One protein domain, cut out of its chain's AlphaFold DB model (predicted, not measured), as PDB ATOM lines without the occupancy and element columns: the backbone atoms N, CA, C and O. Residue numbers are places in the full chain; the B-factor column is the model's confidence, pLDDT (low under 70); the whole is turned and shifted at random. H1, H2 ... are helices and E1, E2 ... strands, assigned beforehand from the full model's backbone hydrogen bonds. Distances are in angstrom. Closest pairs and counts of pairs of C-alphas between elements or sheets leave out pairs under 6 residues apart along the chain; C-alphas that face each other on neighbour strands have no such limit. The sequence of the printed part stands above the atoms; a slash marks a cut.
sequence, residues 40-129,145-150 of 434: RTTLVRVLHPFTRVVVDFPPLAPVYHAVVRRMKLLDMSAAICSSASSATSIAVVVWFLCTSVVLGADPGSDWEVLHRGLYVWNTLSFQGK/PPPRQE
ATOM      1  N   ARG A  40      27.066 -38.712 120.069       45.91
ATOM      2  CA  ARG A  40      25.846 -39.416 119.669       45.91
ATOM      3  C   ARG A  40      24.653 -38.527 120.028       45.91
ATOM      4  O   ARG A  40      24.308 -38.405 121.200       45.91
ATOM      5  N   THR A  41      24.059 -37.868 119.037       47.59
ATOM      6  CA  THR A  41      22.906 -36.988 119.243       47.59
ATOM      7  C   THR A  41      21.621 -37.808 119.272       47.59
ATOM      8  O   THR A  41      21.183 -38.304 118.238       47.59
ATOM      9  N   THR A  42      20.971 -37.903 120.430       61.12
ATOM     10  CA  THR A  42      19.632 -38.508 120.591       61.12
ATOM     11  C   THR A  42      18.507 -37.508 120.284       61.12
ATOM     12  O   THR A  42      17.444 -37.532 120.903       61.12
ATOM     13  N   LEU A  43      18.772 -36.596 119.340       68.00
ATOM     14  CA  LEU A  43      17.832 -35.591 118.851       68.00
ATOM     15  C   LEU A  43      16.717 -36.274 118.060       68.00
ATOM     16  O   LEU A  43      16.983 -37.125 117.210       68.00
ATOM     17  N   VAL A  44      15.481 -35.860 118.314       78.00
ATOM     18  CA  VAL A  44      14.336 -36.233 117.483       78.00
ATOM     19  C   VAL A  44      14.191 -35.173 116.396       78.00
ATOM     20  O   VAL A  44      14.248 -33.979 116.680       78.00
ATOM     21  N   ARG A  45      14.026 -35.603 115.143       82.06
ATOM     22  CA  ARG A  45      13.876 -34.709 113.992       82.06
ATOM     23  C   ARG A  45      12.634 -35.066 113.194       82.06
ATOM     24  O   ARG A  45      12.419 -36.234 112.871       82.06
ATOM     25  N   VAL A  46      11.863 -34.054 112.820       79.44
ATOM     26  CA  VAL A  46      10.733 -34.186 111.895       79.44
ATOM     27  C   VAL A  46      11.133 -33.599 110.550       79.44
ATOM     28  O   VAL A  46      11.416 -32.408 110.455       79.44
ATOM     29  N   LEU A  47      11.140 -34.430 109.507       82.00
ATOM     30  CA  LEU A  47      11.326 -33.996 108.124       82.00
ATOM     31  C   LEU A  47       9.956 -33.826 107.462       82.00
ATOM     32  O   LEU A  47       9.200 -34.790 107.337       82.00
ATOM     33  N   HIS A  48       9.647 -32.624 106.985       75.44
ATOM     34  CA  HIS A  48       8.467 -32.405 106.159       75.44
ATOM     35  C   HIS A  48       8.715 -32.963 104.741       75.44
ATOM     36  O   HIS A  48       9.589 -32.447 104.039       75.44
ATOM     37  N   PRO A  49       7.938 -33.951 104.251       67.38
ATOM     38  CA  PRO A  49       8.293 -34.720 103.050       67.38
ATOM     39  C   PRO A  49       8.413 -33.885 101.762       67.38
ATOM     40  O   PRO A  49       9.304 -34.136 100.957       67.38
ATOM     41  N   PHE A  50       7.569 -32.862 101.577       68.94
ATOM     42  CA  PHE A  50       7.563 -32.049 100.346       68.94
ATOM     43  C   PHE A  50       8.533 -30.862 100.379       68.94
ATOM     44  O   PHE A  50       9.359 -30.712  99.484       68.94
ATOM     45  N   THR A  51       8.464 -30.022 101.417       79.12
ATOM     46  CA  THR A  51       9.335 -28.842 101.567       79.12
ATOM     47  C   THR A  51      10.765 -29.183 101.991       79.12
ATOM     48  O   THR A  51      11.632 -28.317 101.920       79.12
ATOM     49  N   ARG A  52      11.011 -30.416 102.460       77.88
ATOM     50  CA  ARG A  52      12.274 -30.887 103.055       77.88
ATOM     51  C   ARG A  52      12.746 -30.070 104.268       77.88
ATOM     52  O   ARG A  52      13.897 -30.183 104.676       77.88
ATOM     53  N   VAL A  53      11.858 -29.267 104.861       79.69
ATOM     54  CA  VAL A  53      12.135 -28.539 106.103       79.69
ATOM     55  C   VAL A  53      12.290 -29.548 107.236       79.69
ATOM     56  O   VAL A  53      11.439 -30.422 107.412       79.69
ATOM     57  N   VAL A  54      13.373 -29.412 107.996       82.38
ATOM     58  CA  VAL A  54      13.639 -30.197 109.203       82.38
ATOM     59  C   VAL A  54      13.292 -29.352 110.423       82.38
ATOM     60  O   VAL A  54      13.679 -28.187 110.503       82.38
ATOM     61  N   VAL A  55      12.571 -29.949 111.366       82.44
ATOM     62  CA  VAL A  55      12.285 -29.381 112.683       82.44
ATOM     63  C   VAL A  55      12.954 -30.264 113.731       82.44
ATOM     64  O   VAL A  55      12.627 -31.448 113.847       82.44
ATOM     65  N   ASP A  56      13.906 -29.691 114.464       84.31
ATOM     66  CA  ASP A  56      14.606 -30.360 115.560       84.31
ATOM     67  C   ASP A  56      13.812 -30.236 116.872       84.31
ATOM     68  O   ASP A  56      13.284 -29.176 117.213       84.31
ATOM     69  N   PHE A  57      13.773 -31.330 117.626       84.44
ATOM     70  CA  PHE A  57      13.218 -31.436 118.975       84.44
ATOM     71  C   PHE A  57      14.349 -31.765 119.963       84.44
ATOM     72  O   PHE A  57      15.381 -32.315 119.552       84.44
ATOM     73  N   PRO A  58      14.197 -31.458 121.266       82.62
ATOM     74  CA  PRO A  58      15.232 -31.772 122.245       82.62
ATOM     75  C   PRO A  58      15.522 -33.281 122.332       82.62
ATOM     76  O   PRO A  58      14.722 -34.112 121.887       82.62
ATOM     77  N   PRO A  59      16.664 -33.671 122.925       82.19
ATOM     78  CA  PRO A  59      17.008 -35.073 123.118       82.19
ATOM     79  C   PRO A  59      15.940 -35.838 123.913       82.19
ATOM     80  O   PRO A  59      15.604 -35.448 125.028       82.19
ATOM     81  N   LEU A  60      15.446 -36.961 123.378       80.31
ATOM     82  CA  LEU A  60      14.428 -37.786 124.055       80.31
ATOM     83  C   LEU A  60      15.023 -38.658 125.180       80.31
ATOM     84  O   LEU A  60      14.346 -38.986 126.156       80.31
ATOM     85  N   ALA A  61      16.306 -39.017 125.066       78.19
ATOM     86  CA  ALA A  61      16.975 -39.968 125.961       78.19
ATOM     87  C   ALA A  61      16.872 -39.654 127.475       78.19
ATOM     88  O   ALA A  61      16.630 -40.590 128.236       78.19
ATOM     89  N   PRO A  62      17.013 -38.398 127.953       81.31
ATOM     90  CA  PRO A  62      16.948 -38.107 129.386       81.31
ATOM     91  C   PRO A  62      15.585 -38.451 130.004       81.31
ATOM     92  O   PRO A  62      15.526 -39.092 131.053       81.31
ATOM     93  N   VAL A  63      14.486 -38.080 129.335       82.00
ATOM     94  CA  VAL A  63      13.119 -38.349 129.815       82.00
ATOM     95  C   VAL A  63      12.753 -39.820 129.623       82.00
ATOM     96  O   VAL A  63      12.156 -40.427 130.511       82.00
ATOM     97  N   TYR A  64      13.202 -40.432 128.524       77.62
ATOM     98  CA  TYR A  64      13.067 -41.869 128.288       77.62
ATOM     99  C   TYR A  64      13.641 -42.708 129.446       77.62
ATOM    100  O   TYR A  64      12.932 -43.525 130.037       77.62
ATOM    101  N   HIS A  65      14.893 -42.453 129.842       77.69
ATOM    102  CA  HIS A  65      15.556 -43.177 130.937       77.69
ATOM    103  C   HIS A  65      14.937 -42.905 132.310       77.69
ATOM    104  O   HIS A  65      14.890 -43.790 133.171       77.69
ATOM    105  N   ALA A  66      14.433 -41.689 132.524       80.06
ATOM    106  CA  ALA A  66      13.764 -41.321 133.764       80.06
ATOM    107  C   ALA A  66      12.398 -42.013 133.935       80.06
ATOM    108  O   ALA A  66      12.043 -42.369 135.061       80.06
ATOM    109  N   VAL A  67      11.637 -42.199 132.846       75.50
ATOM    110  CA  VAL A  67      10.198 -42.516 132.920       75.50
ATOM    111  C   VAL A  67       9.810 -43.868 132.303       75.50
ATOM    112  O   VAL A  67       8.902 -44.508 132.830       75.50
ATOM    113  N   VAL A  68      10.475 -44.328 131.237       69.94
ATOM    114  CA  VAL A  68      10.052 -45.510 130.451       69.94
ATOM    115  C   VAL A  68      10.692 -46.808 130.958       69.94
ATOM    116  O   VAL A  68       9.980 -47.788 131.127       69.94
ATOM    117  N   ARG A  69      12.008 -46.789 131.243       63.72
ATOM    118  CA  ARG A  69      12.836 -47.867 131.848       63.72
ATOM    119  C   ARG A  69      12.630 -49.299 131.299       63.72
ATOM    120  O   ARG A  69      11.662 -49.971 131.635       63.72
ATOM    121  N   ARG A  70      13.669 -49.847 130.647       61.81
ATOM    122  CA  ARG A  70      13.798 -51.264 130.206       61.81
ATOM    123  C   ARG A  70      12.926 -51.718 129.022       61.81
ATOM    124  O   ARG A  70      12.814 -52.920 128.797       61.81
ATOM    125  N   MET A  71      12.333 -50.804 128.258       62.44
ATOM    126  CA  MET A  71      11.736 -51.157 126.961       62.44
ATOM    127  C   MET A  71      12.759 -51.041 125.832       62.44
ATOM    128  O   MET A  71      13.851 -50.513 126.026       62.44
ATOM    129  N   LYS A  72      12.416 -51.525 124.637       64.31
ATOM    130  CA  LYS A  72      13.227 -51.308 123.438       64.31
ATOM    131  C   LYS A  72      12.756 -50.041 122.742       64.31
ATOM    132  O   LYS A  72      11.563 -49.834 122.546       64.31
ATOM    133  N   LEU A  73      13.692 -49.201 122.313       59.88
ATOM    134  CA  LEU A  73      13.358 -47.975 121.583       59.88
ATOM    135  C   LEU A  73      12.826 -48.252 120.157       59.88
ATOM    136  O   LEU A  73      12.212 -47.378 119.556       59.88
ATOM    137  N   LEU A  74      13.024 -49.466 119.621       61.00
ATOM    138  CA  LEU A  74      12.417 -49.916 118.356       61.00
ATOM    139  C   LEU A  74      10.921 -50.260 118.470       61.00
ATOM    140  O   LEU A  74      10.266 -50.410 117.440       61.00
ATOM    141  N   ASP A  75      10.393 -50.336 119.696       67.00
ATOM    142  CA  ASP A  75       8.965 -50.516 119.993       67.00
ATOM    143  C   ASP A  75       8.307 -49.165 120.390       67.00
ATOM    144  O   ASP A  75       7.265 -49.122 121.049       67.00
ATOM    145  N   MET A  76       8.952 -48.047 120.022       77.50
ATOM    146  CA  MET A  76       8.421 -46.687 120.133       77.50
ATOM    147  C   MET A  76       7.533 -46.361 118.935       77.50
ATOM    148  O   MET A  76       7.994 -46.398 117.792       77.50
ATOM    149  N   SER A  77       6.311 -45.919 119.211       81.12
ATOM    150  CA  SER A  77       5.408 -45.349 118.213       81.12
ATOM    151  C   SER A  77       5.297 -43.834 118.431       81.12
ATOM    152  O   SER A  77       5.461 -43.326 119.544       81.12
ATOM    153  N   ALA A  78       5.104 -43.088 117.342       86.31
ATOM    154  CA  ALA A  78       5.159 -41.629 117.338       86.31
ATOM    155  C   ALA A  78       4.121 -41.024 116.387       86.31
ATOM    156  O   ALA A  78       3.823 -41.585 115.332       86.31
ATOM    157  N   ALA A  79       3.615 -39.842 116.734       86.88
ATOM    158  CA  ALA A  79       2.686 -39.070 115.919       86.88
ATOM    159  C   ALA A  79       3.052 -37.585 115.921       86.88
ATOM    160  O   ALA A  79       3.602 -37.055 116.889       86.88
ATOM    161  N   ILE A  80       2.691 -36.906 114.835       87.38
ATOM    162  CA  ILE A  80       2.746 -35.448 114.729       87.38
ATOM    163  C   ILE A  80       1.333 -34.896 114.900       87.38
ATOM    164  O   ILE A  80       0.361 -35.449 114.377       87.38
ATOM    165  N   CYS A  81       1.233 -33.804 115.648       88.00
ATOM    166  CA  CYS A  81       0.002 -33.071 115.925       88.00
ATOM    167  C   CYS A  81       0.194 -31.576 115.646       88.00
ATOM    168  O   CYS A  81       1.321 -31.095 115.539       88.00
ATOM    169  N   SER A  82      -0.901 -30.828 115.549       87.88
ATOM    170  CA  SER A  82      -0.894 -29.364 115.594       87.88
ATOM    171  C   SER A  82      -0.630 -28.920 117.028       87.88
ATOM    172  O   SER A  82      -1.338 -29.356 117.933       87.88
ATOM    173  N   SER A  83       0.371 -28.066 117.240       88.31
ATOM    174  CA  SER A  83       0.804 -27.660 118.579       88.31
ATOM    175  C   SER A  83      -0.328 -27.029 119.396       88.31
ATOM    176  O   SER A  83      -1.055 -26.147 118.932       88.31
ATOM    177  N   ALA A  84      -0.442 -27.452 120.656       85.12
ATOM    178  CA  ALA A  84      -1.338 -26.851 121.638       85.12
ATOM    179  C   ALA A  84      -0.945 -25.401 121.975       85.12
ATOM    180  O   ALA A  84      -1.810 -24.623 122.393       85.12
ATOM    181  N   SER A  85       0.334 -25.059 121.796       84.62
ATOM    182  CA  SER A  85       0.954 -23.781 122.153       84.62
ATOM    183  C   SER A  85       0.951 -22.774 120.998       84.62
ATOM    184  O   SER A  85       0.874 -21.571 121.237       84.62
ATOM    185  N   SER A  86       0.998 -23.239 119.742       84.06
ATOM    186  CA  SER A  86       0.997 -22.372 118.556       84.06
ATOM    187  C   SER A  86       0.237 -22.976 117.374       84.06
ATOM    188  O   SER A  86       0.581 -24.041 116.869       84.06
ATOM    189  N   ALA A  87      -0.739 -22.232 116.845       81.69
ATOM    190  CA  ALA A  87      -1.563 -22.654 115.708       81.69
ATOM    191  C   ALA A  87      -0.787 -22.847 114.385       81.69
ATOM    192  O   ALA A  87      -1.326 -23.420 113.442       81.69
ATOM    193  N   THR A  88       0.458 -22.366 114.298       83.25
ATOM    194  CA  THR A  88       1.344 -22.526 113.130       83.25
ATOM    195  C   THR A  88       2.483 -23.520 113.366       83.25
ATOM    196  O   THR A  88       3.308 -23.712 112.474       83.25
ATOM    197  N   SER A  89       2.543 -24.154 114.542       87.31
ATOM    198  CA  SER A  89       3.569 -25.139 114.894       87.31
ATOM    199  C   SER A  89       3.009 -26.559 114.926       87.31
ATOM    200  O   SER A  89       1.806 -26.793 115.058       87.31
ATOM    201  N   ILE A  90       3.922 -27.520 114.849       87.19
ATOM    202  CA  ILE A  90       3.666 -28.926 115.153       87.19
ATOM    203  C   ILE A  90       4.050 -29.244 116.600       87.19
ATOM    204  O   ILE A  90       4.813 -28.497 117.205       87.19
ATOM    205  N   ALA A  91       3.567 -30.374 117.102       88.25
ATOM    206  CA  ALA A  91       4.074 -31.076 118.276       88.25
ATOM    207  C   ALA A  91       4.375 -32.533 117.898       88.25
ATOM    208  O   ALA A  91       3.733 -33.081 116.994       88.25
ATOM    209  N   VAL A  92       5.317 -33.167 118.594       88.81
ATOM    210  CA  VAL A  92       5.581 -34.609 118.484       88.81
ATOM    211  C   VAL A  92       5.129 -35.290 119.766       88.81
ATOM    212  O   VAL A  92       5.474 -34.856 120.862       88.81
ATOM    213  N   VAL A  93       4.374 -36.373 119.613       88.75
ATOM    214  CA  VAL A  93       3.897 -37.220 120.706       88.75
ATOM    215  C   VAL A  93       4.471 -38.619 120.516       88.75
ATOM    216  O   VAL A  93       4.399 -39.155 119.410       88.75
ATOM    217  N   VAL A  94       5.035 -39.212 121.570       87.38
ATOM    218  CA  VAL A  94       5.609 -40.569 121.548       87.38
ATOM    219  C   VAL A  94       5.055 -41.436 122.678       87.38
ATOM    220  O   VAL A  94       4.786 -40.953 123.781       87.38
ATOM    221  N   TRP A  95       4.882 -42.724 122.399       84.12
ATOM    222  CA  TRP A  95       4.412 -43.745 123.339       84.12
ATOM    223  C   TRP A  95       5.046 -45.104 123.005       84.12
ATOM    224  O   TRP A  95       5.719 -45.260 121.985       84.12
ATOM    225  N   PHE A  96       4.846 -46.098 123.871       75.62
ATOM    226  CA  PHE A  96       5.406 -47.444 123.712       75.62
ATOM    227  C   PHE A  96       4.348 -48.474 124.110       75.62
ATOM    228  O   PHE A  96       3.725 -48.326 125.163       75.62
ATOM    229  N   LEU A  97       4.179 -49.528 123.305       63.22
ATOM    230  CA  LEU A  97       3.070 -50.498 123.404       63.22
ATOM    231  C   LEU A  97       2.940 -51.203 124.769       63.22
ATOM    232  O   LEU A  97       1.863 -51.678 125.123       63.22
ATOM    233  N   CYS A  98       4.020 -51.271 125.553       64.31
ATOM    234  CA  CYS A  98       4.037 -51.918 126.869       64.31
ATOM    235  C   CYS A  98       4.304 -50.956 128.039       64.31
ATOM    236  O   CYS A  98       4.544 -51.415 129.156       64.31
ATOM    237  N   THR A  99       4.260 -49.633 127.827       72.19
ATOM    238  CA  THR A  99       4.369 -48.651 128.922       72.19
ATOM    239  C   THR A  99       3.126 -47.800 129.052       72.19
ATOM    240  O   THR A  99       2.545 -47.370 128.062       72.19
ATOM    241  N   SER A 100       2.779 -47.466 130.289       78.62
ATOM    242  CA  SER A 100       1.636 -46.621 130.614       78.62
ATOM    243  C   SER A 100       1.957 -45.116 130.550       78.62
ATOM    244  O   SER A 100       1.500 -44.342 131.392       78.62
ATOM    245  N   VAL A 101       2.808 -44.703 129.604       83.31
ATOM    246  CA  VAL A 101       3.418 -43.365 129.533       83.31
ATOM    247  C   VAL A 101       3.303 -42.808 128.118       83.31
ATOM    248  O   VAL A 101       3.692 -43.465 127.154       83.31
ATOM    249  N   VAL A 102       2.832 -41.565 128.015       86.62
ATOM    250  CA  VAL A 102       2.806 -40.791 126.767       86.62
ATOM    251  C   VAL A 102       3.595 -39.503 126.988       86.62
ATOM    252  O   VAL A 102       3.363 -38.803 127.977       86.62
ATOM    253  N   LEU A 103       4.526 -39.199 126.085       88.25
ATOM    254  CA  LEU A 103       5.375 -38.008 126.134       88.25
ATOM    255  C   LEU A 103       5.038 -37.064 124.978       88.25
ATOM    256  O   LEU A 103       4.696 -37.526 123.891       88.25
ATOM    257  N   GLY A 104       5.174 -35.759 125.197       90.50
ATOM    258  CA  GLY A 104       4.978 -34.723 124.184       90.50
ATOM    259  C   GLY A 104       6.120 -33.715 124.171       90.50
ATOM    260  O   GLY A 104       6.783 -33.524 125.186       90.50
ATOM    261  N   ALA A 105       6.346 -33.069 123.031       89.62
ATOM    262  CA  ALA A 105       7.197 -31.888 122.925       89.62
ATOM    263  C   ALA A 105       6.711 -30.961 121.800       89.62
ATOM    264  O   ALA A 105       6.283 -31.424 120.738       89.62
ATOM    265  N   ASP A 106       6.840 -29.654 122.023       89.88
ATOM    266  CA  ASP A 106       6.813 -28.623 120.981       89.88
ATOM    267  C   ASP A 106       8.260 -28.309 120.526       89.88
ATOM    268  O   ASP A 106       9.201 -28.489 121.303       89.88
ATOM    269  N   PRO A 107       8.483 -27.807 119.297       84.62
ATOM    270  CA  PRO A 107       9.792 -27.339 118.848       84.62
ATOM    271  C   PRO A 107      10.368 -26.275 119.794       84.62
ATOM    272  O   PRO A 107       9.790 -25.205 119.969       84.62
ATOM    273  N   GLY A 108      11.525 -26.569 120.391       85.12
ATOM    274  CA  GLY A 108      12.189 -25.690 121.360       85.12
ATOM    275  C   GLY A 108      11.705 -25.804 122.814       85.12
ATOM    276  O   GLY A 108      12.296 -25.149 123.669       85.12
ATOM    277  N   SER A 109      10.705 -26.642 123.110       87.50
ATOM    278  CA  SER A 109      10.267 -26.971 124.478       87.50
ATOM    279  C   SER A 109      10.747 -28.362 124.888       87.50
ATOM    280  O   SER A 109      10.770 -29.268 124.057       87.50
ATOM    281  N   ASP A 110      11.090 -28.543 126.166       89.81
ATOM    282  CA  ASP A 110      11.475 -29.840 126.739       89.81
ATOM    283  C   ASP A 110      10.370 -30.909 126.616       89.81
ATOM    284  O   ASP A 110       9.181 -30.599 126.532       89.81
ATOM    285  N   TRP A 111      10.770 -32.185 126.645       89.38
ATOM    286  CA  TRP A 111       9.838 -33.317 126.657       89.38
ATOM    287  C   TRP A 111       9.042 -33.376 127.966       89.38
ATOM    288  O   TRP A 111       9.606 -33.605 129.039       89.38
ATOM    289  N   GLU A 112       7.722 -33.258 127.867       91.12
ATOM    290  CA  GLU A 112       6.785 -33.372 128.982       91.12
ATOM    291  C   GLU A 112       6.090 -34.741 129.019       91.12
ATOM    292  O   GLU A 112       5.928 -35.421 128.003       91.12
ATOM    293  N   VAL A 113       5.657 -35.159 130.212       89.12
ATOM    294  CA  VAL A 113       4.839 -36.367 130.388       89.12
ATOM    295  C   VAL A 113       3.370 -35.968 130.305       89.12
ATOM    296  O   VAL A 113       2.813 -35.477 131.283       89.12
ATOM    297  N   LEU A 114       2.751 -36.206 129.148       88.38
ATOM    298  CA  LEU A 114       1.343 -35.890 128.898       88.38
ATOM    299  C   LEU A 114       0.407 -36.772 129.729       88.38
ATOM    300  O   LEU A 114      -0.570 -36.281 130.286       88.38
ATOM    301  N   HIS A 115       0.705 -38.076 129.816       86.31
ATOM    302  CA  HIS A 115      -0.137 -39.054 130.515       86.31
ATOM    303  C   HIS A 115       0.691 -40.103 131.261       86.31
ATOM    304  O   HIS A 115       1.767 -40.509 130.813       86.31
ATOM    305  N   ARG A 116       0.145 -40.585 132.385       85.25
ATOM    306  CA  ARG A 116       0.652 -41.713 133.184       85.25
ATOM    307  C   ARG A 116      -0.497 -42.670 133.502       85.25
ATOM    308  O   ARG A 116      -1.613 -42.221 133.728       85.25
ATOM    309  N   GLY A 117      -0.225 -43.971 133.559       79.56
ATOM    310  CA  GLY A 117      -1.230 -44.998 133.866       79.56
ATOM    311  C   GLY A 117      -2.075 -45.463 132.668       79.56
ATOM    312  O   GLY A 117      -2.847 -46.403 132.821       79.56
ATOM    313  N   LEU A 118      -1.896 -44.882 131.475       79.31
ATOM    314  CA  LEU A 118      -2.667 -45.227 130.273       79.31
ATOM    315  C   LEU A 118      -1.913 -46.205 129.364       79.31
ATOM    316  O   LEU A 118      -0.936 -45.824 128.721       79.31
ATOM    317  N   TYR A 119      -2.391 -47.447 129.270       80.44
ATOM    318  CA  TYR A 119      -1.904 -48.432 128.295       80.44
ATOM    319  C   TYR A 119      -2.584 -48.221 126.940       80.44
ATOM    320  O   TYR A 119      -3.684 -48.716 126.692       80.44
ATOM    321  N   VAL A 120      -1.921 -47.450 126.080       83.06
ATOM    322  CA  VAL A 120      -2.354 -47.176 124.706       83.06
ATOM    323  C   VAL A 120      -2.296 -48.463 123.882       83.06
ATOM    324  O   VAL A 120      -1.230 -49.060 123.755       83.06
ATOM    325  N   TRP A 121      -3.437 -48.880 123.328       84.31
ATOM    326  CA  TRP A 121      -3.525 -50.047 122.445       84.31
ATOM    327  C   TRP A 121      -3.363 -49.641 120.988       84.31
ATOM    328  O   TRP A 121      -2.422 -50.065 120.326       84.31
ATOM    329  N   ASN A 122      -4.260 -48.767 120.530       90.12
ATOM    330  CA  ASN A 122      -4.309 -48.254 119.172       90.12
ATOM    331  C   ASN A 122      -4.364 -46.728 119.182       90.12
ATOM    332  O   ASN A 122      -4.913 -46.126 120.108       90.12
ATOM    333  N   THR A 123      -3.801 -46.102 118.148       90.12
ATOM    334  CA  THR A 123      -3.785 -44.643 118.000       90.12
ATOM    335  C   THR A 123      -4.217 -44.190 116.618       90.12
ATOM    336  O   THR A 123      -4.046 -44.895 115.624       90.12
ATOM    337  N   LEU A 124      -4.731 -42.963 116.557       92.31
ATOM    338  CA  LEU A 124      -5.054 -42.291 115.312       92.31
ATOM    339  C   LEU A 124      -4.714 -40.802 115.384       92.31
ATOM    340  O   LEU A 124      -5.301 -40.062 116.175       92.31
ATOM    341  N   SER A 125      -3.812 -40.346 114.510       89.81
ATOM    342  CA  SER A 125      -3.687 -38.915 114.215       89.81
ATOM    343  C   SER A 125      -4.833 -38.501 113.293       89.81
ATOM    344  O   SER A 125      -4.999 -39.055 112.205       89.81
ATOM    345  N   PHE A 126      -5.658 -37.555 113.736       89.50
ATOM    346  CA  PHE A 126      -6.830 -37.085 113.002       89.50
ATOM    347  C   PHE A 126      -7.014 -35.583 113.216       89.50
ATOM    348  O   PHE A 126      -7.104 -35.121 114.353       89.50
ATOM    349  N   GLN A 127      -7.074 -34.813 112.122       88.00
ATOM    350  CA  GLN A 127      -7.287 -33.355 112.146       88.00
ATOM    351  C   GLN A 127      -6.315 -32.605 113.086       88.00
ATOM    352  O   GLN A 127      -6.713 -31.719 113.841       88.00
ATOM    353  N   GLY A 128      -5.032 -32.985 113.062       85.62
ATOM    354  CA  GLY A 128      -3.987 -32.363 113.884       85.62
ATOM    355  C   GLY A 128      -4.002 -32.756 115.368       85.62
ATOM    356  O   GLY A 128      -3.300 -32.137 116.162       85.62
ATOM    357  N   LYS A 129      -4.772 -33.772 115.761       90.56
ATOM    358  CA  LYS A 129      -4.876 -34.267 117.140       90.56
ATOM    359  C   LYS A 129      -4.553 -35.754 117.214       90.56
ATOM    360  O   LYS A 129      -4.732 -36.460 116.224       90.56
ATOM    361  N   PRO A 145      -4.270 -32.511 121.759       88.81
ATOM    362  CA  PRO A 145      -3.675 -31.722 122.839       88.81
ATOM    363  C   PRO A 145      -4.236 -32.120 124.214       88.81
ATOM    364  O   PRO A 145      -5.388 -32.569 124.285       88.81
ATOM    365  N   PRO A 146      -3.453 -31.964 125.298       80.75
ATOM    366  CA  PRO A 146      -3.935 -32.220 126.648       80.75
ATOM    367  C   PRO A 146      -5.088 -31.261 127.016       80.75
ATOM    368  O   PRO A 146      -5.143 -30.132 126.506       80.75
ATOM    369  N   PRO A 147      -6.025 -31.673 127.890       71.19
ATOM    370  CA  PRO A 147      -7.100 -30.803 128.361       71.19
ATOM    371  C   PRO A 147      -6.546 -29.581 129.106       71.19
ATOM    372  O   PRO A 147      -5.682 -29.706 129.969       71.19
ATOM    373  N   ARG A 148      -7.056 -28.383 128.802       60.69
ATOM    374  CA  ARG A 148      -6.501 -27.111 129.309       60.69
ATOM    375  C   ARG A 148      -6.916 -26.734 130.750       60.69
ATOM    376  O   ARG A 148      -6.798 -25.561 131.096       60.69
ATOM    377  N   GLN A 149      -7.434 -27.652 131.576       52.03
ATOM    378  CA  GLN A 149      -7.880 -27.317 132.943       52.03
ATOM    379  C   GLN A 149      -7.928 -28.500 133.928       52.03
ATOM    380  O   GLN A 149      -8.239 -29.628 133.557       52.03
ATOM    381  N   GLU A 150      -7.674 -28.189 135.203       44.59
ATOM    382  CA  GLU A 150      -7.464 -29.093 136.352       44.59
ATOM    383  C   GLU A 150      -8.735 -29.803 136.887       44.59
ATOM    384  O   GLU A 150      -8.779 -30.229 138.041       44.59
TER     385      GLU A 150
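AT A GLANCE: This is residues 40 to 129 and 145 to 150 of the 434 residues of the protein "DUF295 domain-containing protein" of Aegilops tauschii (UniProt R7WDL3). A strongly twisted wall of four antiparallel strands, E3 to E6, stands between a small hairpin, E1 and E2, over one face and the single strand E7 over the other. The hairpin packs loosely, its turn at residues 48 to 53 sticks out, and the short helix H1 only grazes the sheet. The printed part has 96 residues, with named elements in the order E1 E2 H1 E3 E4 E5 E6 E7, mostly strand. It is compact, with a radius of gyration of the C-alphas of 13.4 A and spans of 38 by 36 by 23 A.

HOW THE PARTS SIT: E1, residues 43 to 47, and E2, residues 54 to 59, form an antiparallel hairpin, with N 46 and O 55 2.9 A apart, within hydrogen-bond range. In H1, residues 61 to 67, every O i to N i+4 pair is within that range. E3, residues 76 to 82, E4, residues 90 to 96, E5, residues 101 to 105, and E6, residues 112 to 116, form a meander, each strand the antiparallel neighbour of the one before. Pairs within hydrogen-bond range are N 79 and O 93 at 2.9 A for E3 and E4, N 94 and O 103 at 2.9 A for E4 and E5, and N 104 and O 112 at 2.9 A for E5 and E6. H1 only grazes this sheet, with residues 63 to 67; the closest C-alphas of H1 and E5 are those of Val 67 and Val 101, 7.6 A apart. The closest C-alphas of E2 and E5 are those of Phe 57 and Ala 105, 7.2 A apart. E7, residues 120 to 126, pairs with no named strand; its closest C-alpha to E3 is that of Ser 125, 6.6 A from that of Ala 79.

IN THESE COORDINATES: E1 begins at C-alpha 43, (17.832, -35.591, 118.851). E3 is 20.2 A long, E4 20.5 A and E7 16.1 A. E7 ends at C-alpha 126, (-6.830, -37.085, 113.002).

THE WHOLE: The C-alphas of Phe 50 and Glu 150, the two farthest apart, are 39.1 A apart. Residues 130 to 144 are not printed, and C-alphas 129 and 145 are 6.4 A apart across the cut. No link between named elements is long. The model's pLDDT is under 70 in 19 residues, among them 68 to 75.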